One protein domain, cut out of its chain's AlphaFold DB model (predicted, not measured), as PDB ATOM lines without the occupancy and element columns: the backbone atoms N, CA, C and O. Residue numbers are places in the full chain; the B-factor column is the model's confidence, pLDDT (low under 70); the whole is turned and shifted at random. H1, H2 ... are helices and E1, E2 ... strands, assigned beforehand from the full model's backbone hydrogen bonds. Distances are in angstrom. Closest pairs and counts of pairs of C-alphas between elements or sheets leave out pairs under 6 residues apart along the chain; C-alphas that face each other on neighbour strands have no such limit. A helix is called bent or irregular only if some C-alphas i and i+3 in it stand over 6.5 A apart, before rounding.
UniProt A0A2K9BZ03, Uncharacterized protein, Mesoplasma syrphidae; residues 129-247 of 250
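What this domain is: This is residues 129 to 247 of the 250 residues of an uncharacterized protein of Mesoplasma syrphidae (UniProt A0A2K9BZ03). Three long helices, H2, H3 and H4, run side by side as an up-and-down bundle, with a small sheet of three short strands, E1, E2 and E3, at one end. H1 crosses the bundle toward its other end and packs there on the beginning of H3. The 119 printed residues hold four named helices and three named strands, in the order H1 E1 H2 H3 E2 E3 H4; the sheet runs E1, E2, E3, antiparallel throughout, and the class is mostly helix. The whole is compact, with a radius of gyration of the C-alphas of 15.1 A, yet elongated, spanning 47 by 26 by 23 A.

Where its parts are: H1 takes residues 129 to 141, 19.1 A long, from C-alpha 129 at (10.757, -31.120, -27.609). E1 is residues 151 to 155, 13.4 A. H2 is residues 163 to 178, 22.6 A, and H3 residues 186 to 207, 31.4 A. E2, residues 214 to 218, is 12.8 A long, and E3, residues 221 to 224, 10.1 A. H4, residues 225 to 247, is 34.6 A long and ends with C-alpha 247 at (25.296, -12.483, -34.445); it is irregular, but only just: C-alphas 226 and 229 are 6.8 A apart.

How they stand to each other: H2 and H3 are a helical hairpin; they touch, closest at the C-alphas of Leu 177 and Glu 190, 6.8 A, at a shallow tilt of 5 degrees, opposite ways. H2 touches H4 with residues 174 to 178 alone, closest at the C-alphas of Gln 178 and Phe 243, 5.9 A, at a shallow tilt of 28 degrees, the same way. H3 and H4 are close but not clearly touching, their closest C-alphas, of Phe 194 and Phe 236, being 7.5 A apart. H1 touches H3 with residues 131 to 135 alone, closest at the C-alphas of Val 132 and Asp 188, 5.8 A, about perpendicular at 74 degrees. H1 and H2 are apart. H4 is on one face of the sheet, two layers, a helix and a sheet, at a height over the sheet of 11.8 A. It lies over E2 and runs slantwise to the strands, only just, at 30.2 degrees to E2 on the local plane. H2 only grazes the sheet, with residues 163 to 167. E1 and E2 are antiparallel, with N 154 and O 215 2.8 A apart, within hydrogen-bond range. E2 and E3 form a hairpin, with N 216 and O 223 2.8 A apart, also within range. In H1, H2 and H3 every O i to N i+4 pair is within hydrogen-bond range; in H4 15 of 19 are.

The domain as a whole: The two C-alphas farthest apart, of Asn 156 and Lys 184, are 47.4 A apart. The printed part has no cut, and no link is long. Mean pLDDT of the printed part is 88.5; residue 184, residues 209 to 212 and residues 245 to 247 are under 70.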
ATOM      1  N   LYS A 129      11.108 -32.167 -28.580       92.56
ATOM      2  CA  LYS A 129      10.757 -31.120 -27.609       92.56
ATOM      3  C   LYS A 129      11.435 -31.354 -26.255       92.56
ATOM      4  O   LYS A 129      12.037 -30.429 -25.726       92.56
ATOM      5  N   GLU A 130      11.388 -32.585 -25.741       93.62
ATOM      6  CA  GLU A 130      12.080 -32.967 -24.497       93.62
ATOM      7  C   GLU A 130      13.585 -32.719 -24.598       93.62
ATOM      8  O   GLU A 130      14.179 -32.125 -23.704       93.62
ATOM      9  N   ALA A 131      14.185 -33.121 -25.721       93.69
ATOM     10  CA  ALA A 131      15.615 -32.975 -25.937       93.69
ATOM     11  C   ALA A 131      16.069 -31.509 -25.962       93.69
ATOM     12  O   ALA A 131      17.065 -31.162 -25.335       93.69
ATOM     13  N   VAL A 132      15.314 -30.640 -26.642       93.81
ATOM     14  CA  VAL A 132      15.594 -29.197 -26.661       93.81
ATOM     15  C   VAL A 132      15.409 -28.580 -25.276       93.81
ATOM     16  O   VAL A 132      16.251 -27.789 -24.866       93.81
ATOM     17  N   LYS A 133      14.354 -28.957 -24.537       93.19
ATOM     18  CA  LYS A 133      14.125 -28.450 -23.176       93.19
ATOM     19  C   LYS A 133      15.301 -28.787 -22.256       93.19
ATOM     20  O   LYS A 133      15.818 -27.894 -21.597       93.19
ATOM     21  N   TYR A 134      15.743 -30.044 -22.266       93.12
ATOM     22  CA  TYR A 134      16.912 -30.473 -21.501       93.12
ATOM     23  C   TYR A 134      18.165 -29.687 -21.895       93.12
ATOM     24  O   TYR A 134      18.891 -29.200 -21.039       93.12
ATOM     25  N   TYR A 135      18.404 -29.538 -23.199       92.88
ATOM     26  CA  TYR A 135      19.588 -28.852 -23.702       92.88
ATOM     27  C   TYR A 135      19.652 -27.384 -23.274       92.88
ATOM     28  O   TYR A 135      20.711 -26.918 -22.882       92.88
ATOM     29  N   VAL A 136      18.523 -26.669 -23.300       91.69
ATOM     30  CA  VAL A 136      18.455 -25.281 -22.819       91.69
ATOM     31  C   VAL A 136      18.753 -25.197 -21.323       91.69
ATOM     32  O   VAL A 136      19.524 -24.335 -20.924       91.69
ATOM     33  N   MET A 137      18.188 -26.098 -20.509       90.75
ATOM     34  CA  MET A 137      18.483 -26.139 -19.071       90.75
ATOM     35  C   MET A 137      19.973 -26.374 -18.822       90.75
ATOM     36  O   MET A 137      20.595 -25.607 -18.103       90.75
ATOM     37  N   MET A 138      20.550 -27.364 -19.504       90.62
ATOM     38  CA  MET A 138      21.973 -27.664 -19.411       90.62
ATOM     39  C   MET A 138      22.834 -26.465 -19.824       90.62
ATOM     40  O   MET A 138      23.789 -26.151 -19.135       90.62
ATOM     41  N   LEU A 139      22.494 -25.733 -20.891       89.88
ATOM     42  CA  LEU A 139      23.264 -24.548 -21.291       89.88
ATOM     43  C   LEU A 139      23.310 -23.450 -20.214       89.88
ATOM     44  O   LEU A 139      24.318 -22.748 -20.145       89.88
ATOM     45  N   ASN A 140      22.266 -23.316 -19.391       87.69
ATOM     46  CA  ASN A 140      22.258 -22.366 -18.276       87.69
ATOM     47  C   ASN A 140      23.275 -22.765 -17.196       87.69
ATOM     48  O   ASN A 140      23.965 -21.904 -16.660       87.69
ATOM     49  N   ASP A 141      23.459 -24.065 -16.948       87.44
ATOM     50  CA  ASP A 141      24.461 -24.560 -15.990       87.44
ATOM     51  C   ASP A 141      25.899 -24.203 -16.423       87.44
ATOM     52  O   ASP A 141      26.799 -24.071 -15.594       87.44
ATOM     53  N   TYR A 142      26.120 -23.983 -17.726       87.62
ATOM     54  CA  TYR A 142      27.410 -23.595 -18.312       87.62
ATOM     55  C   TYR A 142      27.474 -22.104 -18.717       87.62
ATOM     56  O   TYR A 142      28.321 -21.694 -19.527       87.62
ATOM     57  N   GLU A 143      26.607 -21.250 -18.161       80.75
ATOM     58  CA  GLU A 143      26.547 -19.817 -18.490       80.75
ATOM     59  C   GLU A 143      27.860 -19.072 -18.188       80.75
ATOM     60  O   GLU A 143      28.236 -18.168 -18.933       80.75
ATOM     61  N   ASN A 144      28.648 -19.540 -17.219       84.88
ATOM     62  CA  ASN A 144      29.908 -18.900 -16.818       84.88
ATOM     63  C   ASN A 144      31.134 -19.289 -17.666       84.88
ATOM     64  O   ASN A 144      32.224 -18.753 -17.467       84.88
ATOM     65  N   ILE A 145      30.995 -20.218 -18.620       87.19
ATOM     66  CA  ILE A 145      32.116 -20.622 -19.484       87.19
ATOM     67  C   ILE A 145      32.463 -19.506 -20.477       87.19
ATOM     68  O   ILE A 145      31.744 -19.309 -21.460       87.19
ATOM     69  N   ASN A 146      33.574 -18.809 -20.228       84.38
ATOM     70  CA  ASN A 146      33.975 -17.598 -20.958       84.38
ATOM     71  C   ASN A 146      35.312 -17.718 -21.701       84.38
ATOM     72  O   ASN A 146      35.733 -16.762 -22.346       84.38
ATOM     73  N   PHE A 147      35.976 -18.872 -21.643       87.06
ATOM     74  CA  PHE A 147      37.235 -19.112 -22.347       87.06
ATOM     75  C   PHE A 147      37.261 -20.502 -22.985       87.06
ATOM     76  O   PHE A 147      36.604 -21.431 -22.514       87.06
ATOM     77  N   TYR A 148      38.025 -20.623 -24.072       89.12
ATOM     78  CA  TYR A 148      38.364 -21.909 -24.671       89.12
ATOM     79  C   TYR A 148      39.551 -22.512 -23.927       89.12
ATOM     80  O   TYR A 148      40.592 -21.866 -23.808       89.12
ATOM     81  N   ASP A 149      39.415 -23.750 -23.471       90.50
ATOM     82  CA  ASP A 149      40.498 -24.471 -22.820       90.50
ATOM     83  C   ASP A 149      41.342 -25.203 -23.874       90.50
ATOM     84  O   ASP A 149      40.914 -26.194 -24.482       90.50
ATOM     85  N   ASN A 150      42.538 -24.673 -24.136       90.81
ATOM     86  CA  ASN A 150      43.500 -25.299 -25.033       90.81
ATOM     87  C   ASN A 150      44.144 -26.491 -24.328       90.81
ATOM     88  O   ASN A 150      44.800 -26.328 -23.300       90.81
ATOM     89  N   PHE A 151      44.021 -27.673 -24.927       93.00
ATOM     90  CA  PHE A 151      44.596 -28.892 -24.378       93.00
ATOM     91  C   PHE A 151      45.407 -29.668 -25.415       93.00
ATOM     92  O   PHE A 151      45.116 -29.640 -26.615       93.00
ATOM     93  N   VAL A 152      46.413 -30.397 -24.934       93.38
ATOM     94  CA  VAL A 152      47.225 -31.327 -25.726       93.38
ATOM     95  C   VAL A 152      47.379 -32.630 -24.952       93.38
ATOM     96  O   VAL A 152      47.744 -32.624 -23.779       93.38
ATOM     97  N   LEU A 153      47.115 -33.753 -25.616       92.31
ATOM     98  CA  LEU A 153      47.328 -35.083 -25.053       92.31
ATOM     99  C   LEU A 153      48.794 -35.493 -25.195       92.31
ATOM    100  O   LEU A 153      49.359 -35.404 -26.290       92.31
ATOM    101  N   TYR A 154      49.385 -36.001 -24.124       90.81
ATOM    102  CA  TYR A 154      50.738 -36.536 -24.097       90.81
ATOM    103  C   TYR A 154      50.725 -38.015 -23.734       90.81
ATOM    104  O   TYR A 154      50.064 -38.423 -22.788       90.81
ATOM    105  N   GLU A 155      51.502 -38.801 -24.470       89.06
ATOM    106  CA  GLU A 155      51.786 -40.204 -24.191       89.06
ATOM    107  C   GLU A 155      53.285 -40.335 -23.937       89.06
ATOM    108  O   GLU A 155      54.090 -40.002 -24.810       89.06
ATOM    109  N   ASN A 156      53.687 -40.775 -22.744       84.69
ATOM    110  CA  ASN A 156      55.103 -40.976 -22.405       84.69
ATOM    111  C   ASN A 156      55.998 -39.761 -22.749       84.69
ATOM    112  O   ASN A 156      57.058 -39.903 -23.359       84.69
ATOM    113  N   LYS A 157      55.558 -38.549 -22.369       83.31
ATOM    114  CA  LYS A 157      56.226 -37.252 -22.638       83.31
ATOM    115  C   LYS A 157      56.309 -36.839 -24.118       83.31
ATOM    116  O   LYS A 157      56.959 -35.844 -24.428       83.31
ATOM    117  N   LYS A 158      55.643 -37.547 -25.030       89.56
ATOM    118  CA  LYS A 158      55.512 -37.163 -26.443       89.56
ATOM    119  C   LYS A 158      54.084 -36.744 -26.746       89.56
ATOM    120  O   LYS A 158      53.149 -37.219 -26.111       89.56
ATOM    121  N   VAL A 159      53.908 -35.863 -27.729       90.75
ATOM    122  CA  VAL A 159      52.572 -35.496 -28.213       90.75
ATOM    123  C   VAL A 159      51.885 -36.753 -28.742       90.75
ATOM    124  O   VAL A 159      52.416 -37.440 -29.612       90.75
ATOM    125  N   SER A 160      50.705 -37.057 -28.206       91.12
ATOM    126  CA  SER A 160      49.956 -38.253 -28.579       91.12
ATOM    127  C   SER A 160      49.416 -38.155 -30.007       91.12
ATOM    128  O   SER A 160      48.936 -37.099 -30.441       91.12
ATOM    129  N   VAL A 161      49.398 -39.290 -30.710       90.75
ATOM    130  CA  VAL A 161      48.777 -39.441 -32.038       90.75
ATOM    131  C   VAL A 161      47.276 -39.119 -32.032       90.75
ATOM    132  O   VAL A 161      46.709 -38.751 -33.062       90.75
ATOM    133  N   HIS A 162      46.630 -39.187 -30.863       90.88
ATOM    134  CA  HIS A 162      45.197 -38.939 -30.695       90.88
ATOM    135  C   HIS A 162      44.809 -37.457 -30.824       90.88
ATOM    136  O   HIS A 162      43.640 -37.148 -31.073       90.88
ATOM    137  N   ASN A 163      45.773 -36.528 -30.732       91.50
ATOM    138  CA  ASN A 163      45.515 -35.091 -30.900       91.50
ATOM    139  C   ASN A 163      44.971 -34.751 -32.294       91.50
ATOM    140  O   ASN A 163      44.033 -33.962 -32.411       91.50
ATOM    141  N   GLY A 164      45.513 -35.362 -33.353       91.94
ATOM    142  CA  GLY A 164      45.105 -35.087 -34.735       91.94
ATOM    143  C   GLY A 164      43.611 -35.350 -34.978       91.94
ATOM    144  O   GLY A 164      42.887 -34.434 -35.385       91.94
ATOM    145  N   PRO A 165      43.104 -36.563 -34.679       92.50
ATOM    146  CA  PRO A 165      41.678 -36.873 -34.757       92.50
ATOM    147  C   PRO A 165      40.791 -35.949 -33.912       92.50
ATOM    148  O   PRO A 165      39.701 -35.578 -34.360       92.50
ATOM    149  N   ILE A 166      41.233 -35.557 -32.714       92.88
ATOM    150  CA  ILE A 166      40.492 -34.635 -31.842       92.88
ATOM    151  C   ILE A 166      40.382 -33.255 -32.496       92.88
ATOM    152  O   ILE A 166      39.270 -32.787 -32.743       92.88
ATOM    153  N   GLN A 167      41.504 -32.642 -32.872       92.56
ATOM    154  CA  GLN A 167      41.540 -31.312 -33.491       92.56
ATOM    155  C   GLN A 167      40.753 -31.262 -34.806       92.56
ATOM    156  O   GLN A 167      40.029 -30.300 -35.081       92.56
ATOM    157  N   PHE A 168      40.842 -32.318 -35.621       94.25
ATOM    158  CA  PHE A 168      40.054 -32.434 -36.846       94.25
ATOM    159  C   PHE A 168      38.547 -32.391 -36.556       94.25
ATOM    160  O   PHE A 168      37.798 -31.651 -37.207       94.25
ATOM    161  N   ASN A 169      38.087 -33.151 -35.558       94.81
ATOM    162  CA  ASN A 169      36.680 -33.150 -35.175       94.81
ATOM    163  C   ASN A 169      36.255 -31.813 -34.552       94.81
ATOM    164  O   ASN A 169      35.168 -31.341 -34.886       94.81
ATOM    165  N   GLN A 170      37.099 -31.155 -33.748       92.69
ATOM    166  CA  GLN A 170      36.823 -29.819 -33.199       92.69
ATOM    167  C   GLN A 170      36.529 -28.818 -34.321       92.69
ATOM    168  O   GLN A 170      35.440 -28.244 -34.360       92.69
ATOM    169  N   LYS A 171      37.428 -28.709 -35.310       93.81
ATOM    170  CA  LYS A 171      37.241 -27.840 -36.489       93.81
ATOM    171  C   LYS A 171      35.964 -28.180 -37.260       93.81
ATOM    172  O   LYS A 171      35.232 -27.298 -37.710       93.81
ATOM    173  N   ARG A 172      35.657 -29.473 -37.416       95.38
ATOM    174  CA  ARG A 172      34.431 -29.925 -38.091       95.38
ATOM    175  C   ARG A 172      33.172 -29.497 -37.335       95.38
ATOM    176  O   ARG A 172      32.183 -29.131 -37.973       95.38
ATOM    177  N   PHE A 173      33.181 -29.568 -36.007       95.75
ATOM    178  CA  PHE A 173      32.046 -29.168 -35.178       95.75
ATOM    179  C   PHE A 173      31.874 -27.650 -35.107       95.75
ATOM    180  O   PHE A 173      30.740 -27.196 -35.239       95.75
ATOM    181  N   GLN A 174      32.962 -26.875 -35.051       93.62
ATOM    182  CA  GLN A 174      32.930 -25.410 -35.190       93.62
ATOM    183  C   GLN A 174      32.209 -24.992 -36.474       93.62
ATOM    184  O   GLN A 174      31.217 -24.270 -36.427       93.62
ATOM    185  N   LYS A 175      32.614 -25.550 -37.625       93.50
ATOM    186  CA  LYS A 175      31.963 -25.273 -38.917       93.50
ATOM    187  C   LYS A 175      30.476 -25.641 -38.929       93.50
ATOM    188  O   LYS A 175      29.680 -24.979 -39.590       93.50
ATOM    189  N   LYS A 176      30.081 -26.719 -38.239       93.94
ATOM    190  CA  LYS A 176      28.667 -27.116 -38.129       93.94
ATOM    191  C   LYS A 176      27.865 -26.142 -37.270       93.94
ATOM    192  O   LYS A 176      26.739 -25.841 -37.648       93.94
ATOM    193  N   LEU A 177      28.429 -25.677 -36.153       93.31
ATOM    194  CA  LEU A 177      27.804 -24.681 -35.279       93.31
ATOM    195  C   LEU A 177      27.637 -23.343 -36.000       93.31
ATOM    196  O   LEU A 177      26.531 -22.819 -36.034       93.31
ATOM    197  N   GLN A 178      28.679 -22.860 -36.675       91.38
ATOM    198  CA  GLN A 178      28.629 -21.622 -37.457       91.38
ATOM    199  C   GLN A 178      27.532 -21.662 -38.533       91.38
ATOM    200  O   GLN A 178      26.706 -20.760 -38.628       91.38
ATOM    201  N   LYS A 179      27.441 -22.759 -39.301       90.69
ATOM    202  CA  LYS A 179      26.358 -22.963 -40.285       90.69
ATOM    203  C   LYS A 179      24.971 -23.067 -39.653       90.69
ATOM    204  O   LYS A 179      23.966 -23.008 -40.363       90.69
ATOM    205  N   ASN A 180      24.894 -23.320 -38.349       90.75
ATOM    206  CA  ASN A 180      23.631 -23.520 -37.670       90.75
ATOM    207  C   ASN A 180      22.953 -22.223 -37.225       90.75
ATOM    208  O   ASN A 180      21.736 -22.247 -37.055       90.75
ATOM    209  N   VAL A 181      23.698 -21.124 -37.080       85.12
ATOM    210  CA  VAL A 181      23.186 -19.876 -36.492       85.12
ATOM    211  C   VAL A 181      21.951 -19.352 -37.230       85.12
ATOM    212  O   VAL A 181      20.945 -19.038 -36.604       85.12
ATOM    213  N   ASN A 182      21.957 -19.405 -38.562       80.19
ATOM    214  CA  ASN A 182      20.876 -18.860 -39.395       80.19
ATOM    215  C   ASN A 182      19.707 -19.840 -39.627       80.19
ATOM    216  O   ASN A 182      18.878 -19.640 -40.514       80.19
ATOM    217  N   ASN A 183      19.625 -20.951 -38.885       83.19
ATOM    218  CA  ASN A 183      18.561 -21.936 -39.082       83.19
ATOM    219  C   ASN A 183      17.302 -21.626 -38.263       83.19
ATOM    220  O   ASN A 183      17.348 -21.547 -37.041       83.19
ATOM    221  N   LYS A 184      16.129 -21.712 -38.906       68.81
ATOM    222  CA  LYS A 184      14.795 -21.645 -38.257       68.81
ATOM    223  C   LYS A 184      14.582 -22.657 -37.108       68.81
ATOM    224  O   LYS A 184      13.687 -22.499 -36.291       68.81
ATOM    225  N   ASN A 185      15.387 -23.722 -37.050       81.19
ATOM    226  CA  ASN A 185      15.374 -24.758 -36.008       81.19
ATOM    227  C   ASN A 185      16.739 -24.860 -35.295       81.19
ATOM    228  O   ASN A 185      17.210 -25.973 -35.038       81.19
ATOM    229  N   ALA A 186      17.390 -23.720 -35.038       85.19
ATOM    230  CA  ALA A 186      18.755 -23.655 -34.519       85.19
ATOM    231  C   ALA A 186      18.965 -24.572 -33.305       85.19
ATOM    232  O   ALA A 186      19.803 -25.464 -33.387       85.19
ATOM    233  N   LEU A 187      18.141 -24.477 -32.254       89.75
ATOM    234  CA  LEU A 187      18.332 -25.253 -31.016       89.75
ATOM    235  C   LEU A 187      18.221 -26.779 -31.190       89.75
ATOM    236  O   LEU A 187      19.020 -27.522 -30.631       89.75
ATOM    237  N   ASP A 188      17.273 -27.283 -31.989       91.12
ATOM    238  CA  ASP A 188      17.162 -28.734 -32.250       91.12
ATOM    239  C   ASP A 188      18.348 -29.258 -33.063       91.12
ATOM    240  O   ASP A 188      18.881 -30.338 -32.796       91.12
ATOM    241  N   LYS A 189      18.771 -28.497 -34.076       92.12
ATOM    242  CA  LYS A 189      19.958 -28.847 -34.857       92.12
ATOM    243  C   LYS A 189      21.218 -28.771 -33.996       92.12
ATOM    244  O   LYS A 189      22.055 -29.661 -34.094       92.12
ATOM    245  N   GLU A 190      21.321 -27.774 -33.128       93.38
ATOM    246  CA  GLU A 190      22.433 -27.582 -32.202       93.38
ATOM    247  C   GLU A 190      22.529 -28.732 -31.205       93.38
ATOM    248  O   GLU A 190      23.586 -29.345 -31.097       93.38
ATOM    249  N   PHE A 191      21.412 -29.127 -30.591       94.94
ATOM    250  CA  PHE A 191      21.378 -30.302 -29.727       94.94
ATOM    251  C   PHE A 191      21.832 -31.565 -30.471       94.94
ATOM    252  O   PHE A 191      22.612 -32.355 -29.951       94.94
ATOM    253  N   LYS A 192      21.406 -31.768 -31.725       95.00
ATOM    254  CA  LYS A 192      21.885 -32.901 -32.541       95.00
ATOM    255  C   LYS A 192      23.383 -32.818 -32.840       95.00
ATOM    256  O   LYS A 192      24.039 -33.860 -32.925       95.00
ATOM    257  N   ILE A 193      23.921 -31.612 -33.031       95.94
ATOM    258  CA  ILE A 193      25.359 -31.377 -33.197       95.94
ATOM    259  C   ILE A 193      26.084 -31.742 -31.896       95.94
ATOM    260  O   ILE A 193      27.027 -32.527 -31.964       95.94
ATOM    261  N   PHE A 194      25.602 -31.269 -30.746       96.25
ATOM    262  CA  PHE A 194      26.143 -31.575 -29.421       96.25
ATOM    263  C   PHE A 194      26.095 -33.073 -29.098       96.25
ATOM    264  O   PHE A 194      27.092 -33.690 -28.737       96.25
ATOM    265  N   LEU A 195      24.959 -33.722 -29.339       95.81
ATOM    266  CA  LEU A 195      24.807 -35.156 -29.128       95.81
ATOM    267  C   LEU A 195      25.785 -35.963 -29.996       95.81
ATOM    268  O   LEU A 195      26.372 -36.940 -29.539       95.81
ATOM    269  N   ASN A 196      25.994 -35.563 -31.254       96.31
ATOM    270  CA  ASN A 196      27.008 -36.191 -32.102       96.31
ATOM    271  C   ASN A 196      28.439 -35.855 -31.669       96.31
ATOM    272  O   ASN A 196      29.314 -36.697 -31.852       96.31
ATOM    273  N   TYR A 197      28.673 -34.666 -31.112       96.94
ATOM    274  CA  TYR A 197      29.948 -34.273 -30.518       96.94
ATOM    275  C   TYR A 197      30.328 -35.251 -29.405       96.94
ATOM    276  O   TYR A 197      31.337 -35.943 -29.536       96.94
ATOM    277  N   LEU A 198      29.455 -35.440 -28.411       96.38
ATOM    278  CA  LEU A 198      29.684 -36.391 -27.319       96.38
ATOM    279  C   LEU A 198      29.901 -37.824 -27.814       96.38
ATOM    280  O   LEU A 198      30.804 -38.513 -27.350       96.38
ATOM    281  N   ARG A 199      29.102 -38.287 -28.782       95.62
ATOM    282  CA  ARG A 199      29.233 -39.650 -29.324       95.62
ATOM    283  C   ARG A 199      30.571 -39.872 -30.034       95.62
ATOM    284  O   ARG A 199      31.190 -40.916 -29.839       95.62
ATOM    285  N   ILE A 200      31.026 -38.907 -30.841       95.50
ATOM    286  CA  ILE A 200      32.319 -38.997 -31.535       95.50
ATOM    287  C   ILE A 200      33.464 -38.989 -30.526       95.50
ATOM    288  O   ILE A 200      34.294 -39.894 -30.575       95.50
ATOM    289  N   TYR A 201      33.493 -38.031 -29.596       95.25
ATOM    290  CA  TYR A 201      34.567 -37.989 -28.605       95.25
ATOM    291  C   TYR A 201      34.536 -39.186 -27.668       95.25
ATOM    292  O   TYR A 201      35.578 -39.785 -27.452       95.25
ATOM    293  N   GLY A 202      33.366 -39.631 -27.214       93.62
ATOM    294  CA  GLY A 202      33.259 -40.832 -26.385       93.62
ATOM    295  C   GLY A 202      33.832 -42.064 -27.085       93.62
ATOM    296  O   GLY A 202      34.467 -42.898 -26.451       93.62
ATOM    297  N   ALA A 203      33.671 -42.174 -28.407       92.50
ATOM    298  CA  ALA A 203      34.278 -43.255 -29.176       92.50
ATOM    299  C   ALA A 203      35.783 -43.084 -29.405       92.50
ATOM    300  O   ALA A 203      36.486 -44.089 -29.427       92.50
ATOM    301  N   ILE A 204      36.270 -41.852 -29.591       91.25
ATOM    302  CA  ILE A 204      37.709 -41.564 -29.679       91.25
ATOM    303  C   ILE A 204      38.377 -41.939 -28.358       91.25
ATOM    304  O   ILE A 204      39.310 -42.729 -28.365       91.25
ATOM    305  N   ILE A 205      37.844 -41.461 -27.231       90.62
ATOM    306  CA  ILE A 205      38.405 -41.726 -25.905       90.62
ATOM    307  C   ILE A 205      38.301 -43.218 -25.568       90.62
ATOM    308  O   ILE A 205      39.251 -43.799 -25.075       90.62
ATOM    309  N   ASN A 206      37.214 -43.906 -25.942       89.81
ATOM    310  CA  ASN A 206      37.128 -45.360 -25.752       89.81
ATOM    311  C   ASN A 206      38.160 -46.156 -26.580       89.81
ATOM    312  O   ASN A 206      38.352 -47.338 -26.314       89.81
ATOM    313  N   ARG A 207      38.737 -45.583 -27.642       87.50
ATOM    314  CA  ARG A 207      39.769 -46.247 -28.460       87.50
ATOM    315  C   ARG A 207      41.184 -45.984 -27.965       87.50
ATOM    316  O   ARG A 207      42.093 -46.664 -28.420       87.50
ATOM    317  N   ILE A 208      41.359 -44.997 -27.096       86.69
ATOM    318  CA  ILE A 208      42.596 -44.827 -26.351       86.69
ATOM    319  C   ILE A 208      42.713 -46.055 -25.452       86.69
ATOM    320  O   ILE A 208      41.800 -46.331 -24.670       86.69
ATOM    321  N   ASP A 209      43.781 -46.830 -25.621       67.62
ATOM    322  CA  ASP A 209      43.966 -48.055 -24.850       67.62
ATOM    323  C   ASP A 209      44.040 -47.715 -23.362       67.62
ATOM    324  O   ASP A 209      44.738 -46.786 -22.963       67.62
ATOM    325  N   TYR A 210      43.344 -48.489 -22.527       59.03
ATOM    326  CA  TYR A 210      43.294 -48.263 -21.074       59.03
ATOM    327  C   TYR A 210      44.686 -48.334 -20.411       59.03
ATOM    328  O   TYR A 210      44.878 -47.834 -19.309       59.03
ATOM    329  N   TYR A 211      45.662 -48.939 -21.096       54.16
ATOM    330  CA  TYR A 211      47.058 -49.047 -20.667       54.16
ATOM    331  C   TYR A 211      47.937 -47.865 -21.098       54.16
ATOM    332  O   TYR A 211      49.083 -47.766 -20.661       54.16
ATOM    333  N   GLN A 212      47.436 -46.971 -21.956       66.31
ATOM    334  CA  GLN A 212      48.156 -45.756 -22.316       66.31
ATOM    335  C   GLN A 212      48.007 -44.759 -21.167       66.31
ATOM    336  O   GLN A 212      46.941 -44.172 -20.976       66.31
ATOM    337  N   ASN A 213      49.089 -44.550 -20.412       71.62
ATOM    338  CA  ASN A 213      49.205 -43.425 -19.486       71.62
ATOM    339  C   ASN A 213      49.202 -42.128 -20.305       71.62
ATOM    340  O   ASN A 213      50.252 -41.641 -20.737       71.62
ATOM    341  N   LEU A 214      47.999 -41.624 -20.582       84.38
ATOM    342  CA  LEU A 214      47.788 -40.348 -21.234       84.38
ATOM    343  C   LEU A 214      47.582 -39.259 -20.202       84.38
ATOM    344  O   LEU A 214      46.666 -39.306 -19.380       84.38
ATOM    345  N   ASP A 215      48.404 -38.238 -20.349       87.81
ATOM    346  CA  ASP A 215      48.299 -37.008 -19.601       87.81
ATOM    347  C   ASP A 215      47.715 -35.920 -20.500       87.81
ATOM    348  O   ASP A 215      48.012 -35.842 -21.696       87.81
ATOM    349  N   ILE A 216      46.899 -35.048 -19.926       90.12
ATOM    350  CA  ILE A 216      46.389 -33.853 -20.586       90.12
ATOM    351  C   ILE A 216      47.190 -32.672 -20.069       90.12
ATOM    352  O   ILE A 216      47.213 -32.416 -18.871       90.12
ATOM    353  N   LEU A 217      47.824 -31.928 -20.970       89.81
ATOM    354  CA  LEU A 217      48.337 -30.606 -20.645       89.81
ATOM    355  C   LEU A 217      47.273 -29.575 -21.022       89.81
ATOM    356  O   LEU A 217      46.986 -29.420 -22.210       89.81
ATOM    357  N   HIS A 218      46.706 -28.881 -20.040       88.00
ATOM    358  CA  HIS A 218      45.763 -27.783 -20.255       88.00
ATOM    359  C   HIS A 218      45.999 -26.679 -19.217       88.00
ATOM    360  O   HIS A 218      46.328 -26.962 -18.069       88.00
ATOM    361  N   ASN A 219      45.935 -25.405 -19.618       80.62
ATOM    362  CA  ASN A 219      46.251 -24.254 -18.748       80.62
ATOM    363  C   ASN A 219      47.581 -24.379 -17.966       80.62
ATOM    364  O   ASN A 219      47.653 -24.029 -16.787       80.62
ATOM    365  N   ASN A 220      48.633 -24.902 -18.610       79.88
ATOM    366  CA  ASN A 220      49.945 -25.203 -18.008       79.88
ATOM    367  C   ASN A 220      49.917 -26.214 -16.844       79.88
ATOM    368  O   ASN A 220      50.916 -26.367 -16.140       79.88
ATOM    369  N   LYS A 221      48.803 -26.923 -16.650       88.12
ATOM    370  CA  LYS A 221      48.651 -28.006 -15.680       88.12
ATOM    371  C   LYS A 221      48.580 -29.342 -16.392       88.12
ATOM    372  O   LYS A 221      48.116 -29.442 -17.527       88.12
ATOM    373  N   LYS A 222      49.120 -30.351 -15.718       87.62
ATOM    374  CA  LYS A 222      49.157 -31.725 -16.188       87.62
ATOM    375  C   LYS A 222      48.125 -32.517 -15.396       87.62
ATOM    376  O   LYS A 222      48.312 -32.720 -14.200       87.62
ATOM    377  N   ASP A 223      47.090 -32.968 -16.082       90.56
ATOM    378  CA  ASP A 223      45.949 -33.665 -15.503       90.56
ATOM    379  C   ASP A 223      45.740 -35.032 -16.160       90.56
ATOM    380  O   ASP A 223      46.318 -35.347 -17.204       90.56
ATOM    381  N   SER A 224      44.925 -35.875 -15.531       87.81
ATOM    382  CA  SER A 224      44.601 -37.199 -16.061       87.81
ATOM    383  C   SER A 224      43.594 -37.119 -17.212       87.81
ATOM    384  O   SER A 224      42.843 -36.149 -17.361       87.81
ATOM    385  N   ILE A 225      43.517 -38.190 -18.010       87.06
ATOM    386  CA  ILE A 225      42.545 -38.309 -19.108       87.06
ATOM    387  C   ILE A 225      41.079 -38.140 -18.653       87.06
ATOM    388  O   ILE A 225      40.215 -37.793 -19.458       87.06
ATOM    389  N   GLU A 226      40.791 -38.344 -17.363       87.56
ATOM    390  CA  GLU A 226      39.452 -38.201 -16.783       87.56
ATOM    391  C   GLU A 226      38.906 -36.771 -16.836       87.56
ATOM    392  O   GLU A 226      37.692 -36.602 -16.762       87.56
ATOM    393  N   VAL A 227      39.765 -35.757 -16.991       90.81
ATOM    394  CA  VAL A 227      39.360 -34.344 -17.106       90.81
ATOM    395  C   VAL A 227      38.961 -33.984 -18.547       90.81
ATOM    396  O   VAL A 227      38.245 -33.014 -18.784       90.81
ATOM    397  N   LEU A 228      39.339 -34.795 -19.542       92.00
ATOM    398  CA  LEU A 228      39.018 -34.530 -20.951       92.00
ATOM    399  C   LEU A 228      37.518 -34.303 -21.233       92.00
ATOM    400  O   LEU A 228      37.198 -33.407 -22.015       92.00
ATOM    401  N   PRO A 229      36.578 -35.082 -20.661       93.44
ATOM    402  CA  PRO A 229      35.149 -34.909 -20.906       93.44
ATOM    403  C   PRO A 229      34.633 -33.513 -20.534       93.44
ATOM    404  O   PRO A 229      33.893 -32.923 -21.327       93.44
ATOM    405  N   SER A 230      35.055 -32.966 -19.388       93.31
ATOM    406  CA  SER A 230      34.634 -31.637 -18.928       93.31
ATOM    407  C   SER A 230      35.214 -30.537 -19.820       93.31
ATOM    408  O   SER A 230      34.470 -29.687 -20.315       93.31
ATOM    409  N   ILE A 231      36.508 -30.624 -20.155       93.69
ATOM    410  CA  ILE A 231      37.181 -29.736 -21.120       93.69
ATOM    411  C   ILE A 231      36.428 -29.726 -22.455       93.69
ATOM    412  O   ILE A 231      36.137 -28.670 -23.021       93.69
ATOM    413  N   LEU A 232      36.068 -30.904 -22.968       95.31
ATOM    414  CA  LEU A 232      35.362 -31.032 -24.239       95.31
ATOM    415  C   LEU A 232      33.959 -30.413 -24.197       95.31
ATOM    416  O   LEU A 232      33.563 -29.808 -25.198       95.31
ATOM    417  N   ILE A 233      33.207 -30.559 -23.103       95.12
ATOM    418  CA  ILE A 233      31.885 -29.928 -22.952       95.12
ATOM    419  C   ILE A 233      32.029 -28.407 -22.867       95.12
ATOM    420  O   ILE A 233      31.372 -27.699 -23.635       95.12
ATOM    421  N   ASN A 234      32.937 -27.906 -22.027       94.75
ATOM    422  CA  ASN A 234      33.197 -26.473 -21.876       94.75
ATOM    423  C   ASN A 234      33.583 -25.837 -23.212       94.75
ATOM    424  O   ASN A 234      32.989 -24.844 -23.632       94.75
ATOM    425  N   ASN A 235      34.490 -26.477 -23.950       95.12
ATOM    426  CA  ASN A 235      34.889 -26.022 -25.274       95.12
ATOM    427  C   ASN A 235      33.716 -26.004 -26.255       95.12
ATOM    428  O   ASN A 235      33.609 -25.080 -27.059       95.12
ATOM    429  N   PHE A 236      32.810 -26.986 -26.200       95.31
ATOM    430  CA  PHE A 236      31.605 -26.966 -27.028       95.31
ATOM    431  C   PHE A 236      30.712 -25.760 -26.719       95.31
ATOM    432  O   PHE A 236      30.304 -25.050 -27.642       95.31
ATOM    433  N   VAL A 237      30.442 -25.514 -25.435       93.94
ATOM    434  CA  VAL A 237      29.618 -24.384 -24.986       93.94
ATOM    435  C   VAL A 237      30.265 -23.053 -25.367       93.94
ATOM    436  O   VAL A 237      29.582 -22.176 -25.894       93.94
ATOM    437  N   TYR A 238      31.577 -22.915 -25.182       93.50
ATOM    438  CA  TYR A 238      32.317 -21.719 -25.576       93.50
ATOM    439  C   TYR A 238      32.240 -21.462 -27.087       93.50
ATOM    440  O   TYR A 238      31.848 -20.377 -27.515       93.50
ATOM    441  N   MET A 239      32.531 -22.482 -27.909       92.69
ATOM    442  CA  MET A 239      32.430 -22.383 -29.372       92.69
ATOM    443  C   MET A 239      31.028 -21.956 -29.802       92.69
ATOM    444  O   MET A 239      30.872 -21.148 -30.713       92.69
ATOM    445  N   ARG A 240      29.996 -22.481 -29.138       91.44
ATOM    446  CA  ARG A 240      28.619 -22.060 -29.361       91.44
ATOM    447  C   ARG A 240      28.413 -20.590 -28.987       91.44
ATOM    448  O   ARG A 240      27.869 -19.856 -29.798       91.44
ATOM    449  N   LYS A 241      28.845 -20.134 -27.810       89.12
ATOM    450  CA  LYS A 241      28.656 -18.734 -27.383       89.12
ATOM    451  C   LYS A 241      29.220 -17.728 -28.382       89.12
ATOM    452  O   LYS A 241      28.488 -16.810 -28.729       89.12
ATOM    453  N   ILE A 242      30.435 -17.943 -28.899       89.00
ATOM    454  CA  ILE A 242      31.046 -17.068 -29.918       89.00
ATOM    455  C   ILE A 242      30.080 -16.855 -31.088       89.00
ATOM    456  O   ILE A 242      29.654 -15.740 -31.365       89.00
ATOM    457  N   PHE A 243      29.630 -17.941 -31.720       85.31
ATOM    458  CA  PHE A 243      28.824 -17.829 -32.934       85.31
ATOM    459  C   PHE A 243      27.435 -17.213 -32.720       85.31
ATOM    460  O   PHE A 243      26.848 -16.725 -33.681       85.31
ATOM    461  N   TYR A 244      26.880 -17.246 -31.507       78.00
ATOM    462  CA  TYR A 244      25.548 -16.691 -31.233       78.00
ATOM    463  C   TYR A 244      25.582 -15.311 -30.562       78.00
ATOM    464  O   TYR A 244      24.602 -14.579 -30.679       78.00
ATOM    465  N   ASN A 245      26.683 -14.937 -29.903       69.12
ATOM    466  CA  ASN A 245      26.883 -13.580 -29.390       69.12
ATOM    467  C   ASN A 245      27.355 -12.632 -30.501       69.12
ATOM    468  O   ASN A 245      26.846 -11.518 -30.584       69.12
ATOM    469  N   ASP A 246      28.205 -13.097 -31.423       54.62
ATOM    470  CA  ASP A 246      28.677 -12.283 -32.554       54.62
ATOM    471  C   ASP A 246      27.559 -11.953 -33.564       54.62
ATOM    472  O   ASP A 246      27.638 -10.964 -34.283       54.62
ATOM    473  N   ASN A 247      26.468 -12.731 -33.589       49.41
ATOM    474  CA  ASN A 247      25.296 -12.483 -34.445       49.41
ATOM    475  C   ASN A 247      24.198 -11.627 -33.778       49.41
ATOM    476  O   ASN A 247      23.127 -11.461 -34.355       49.41
TER     477      ASN A 247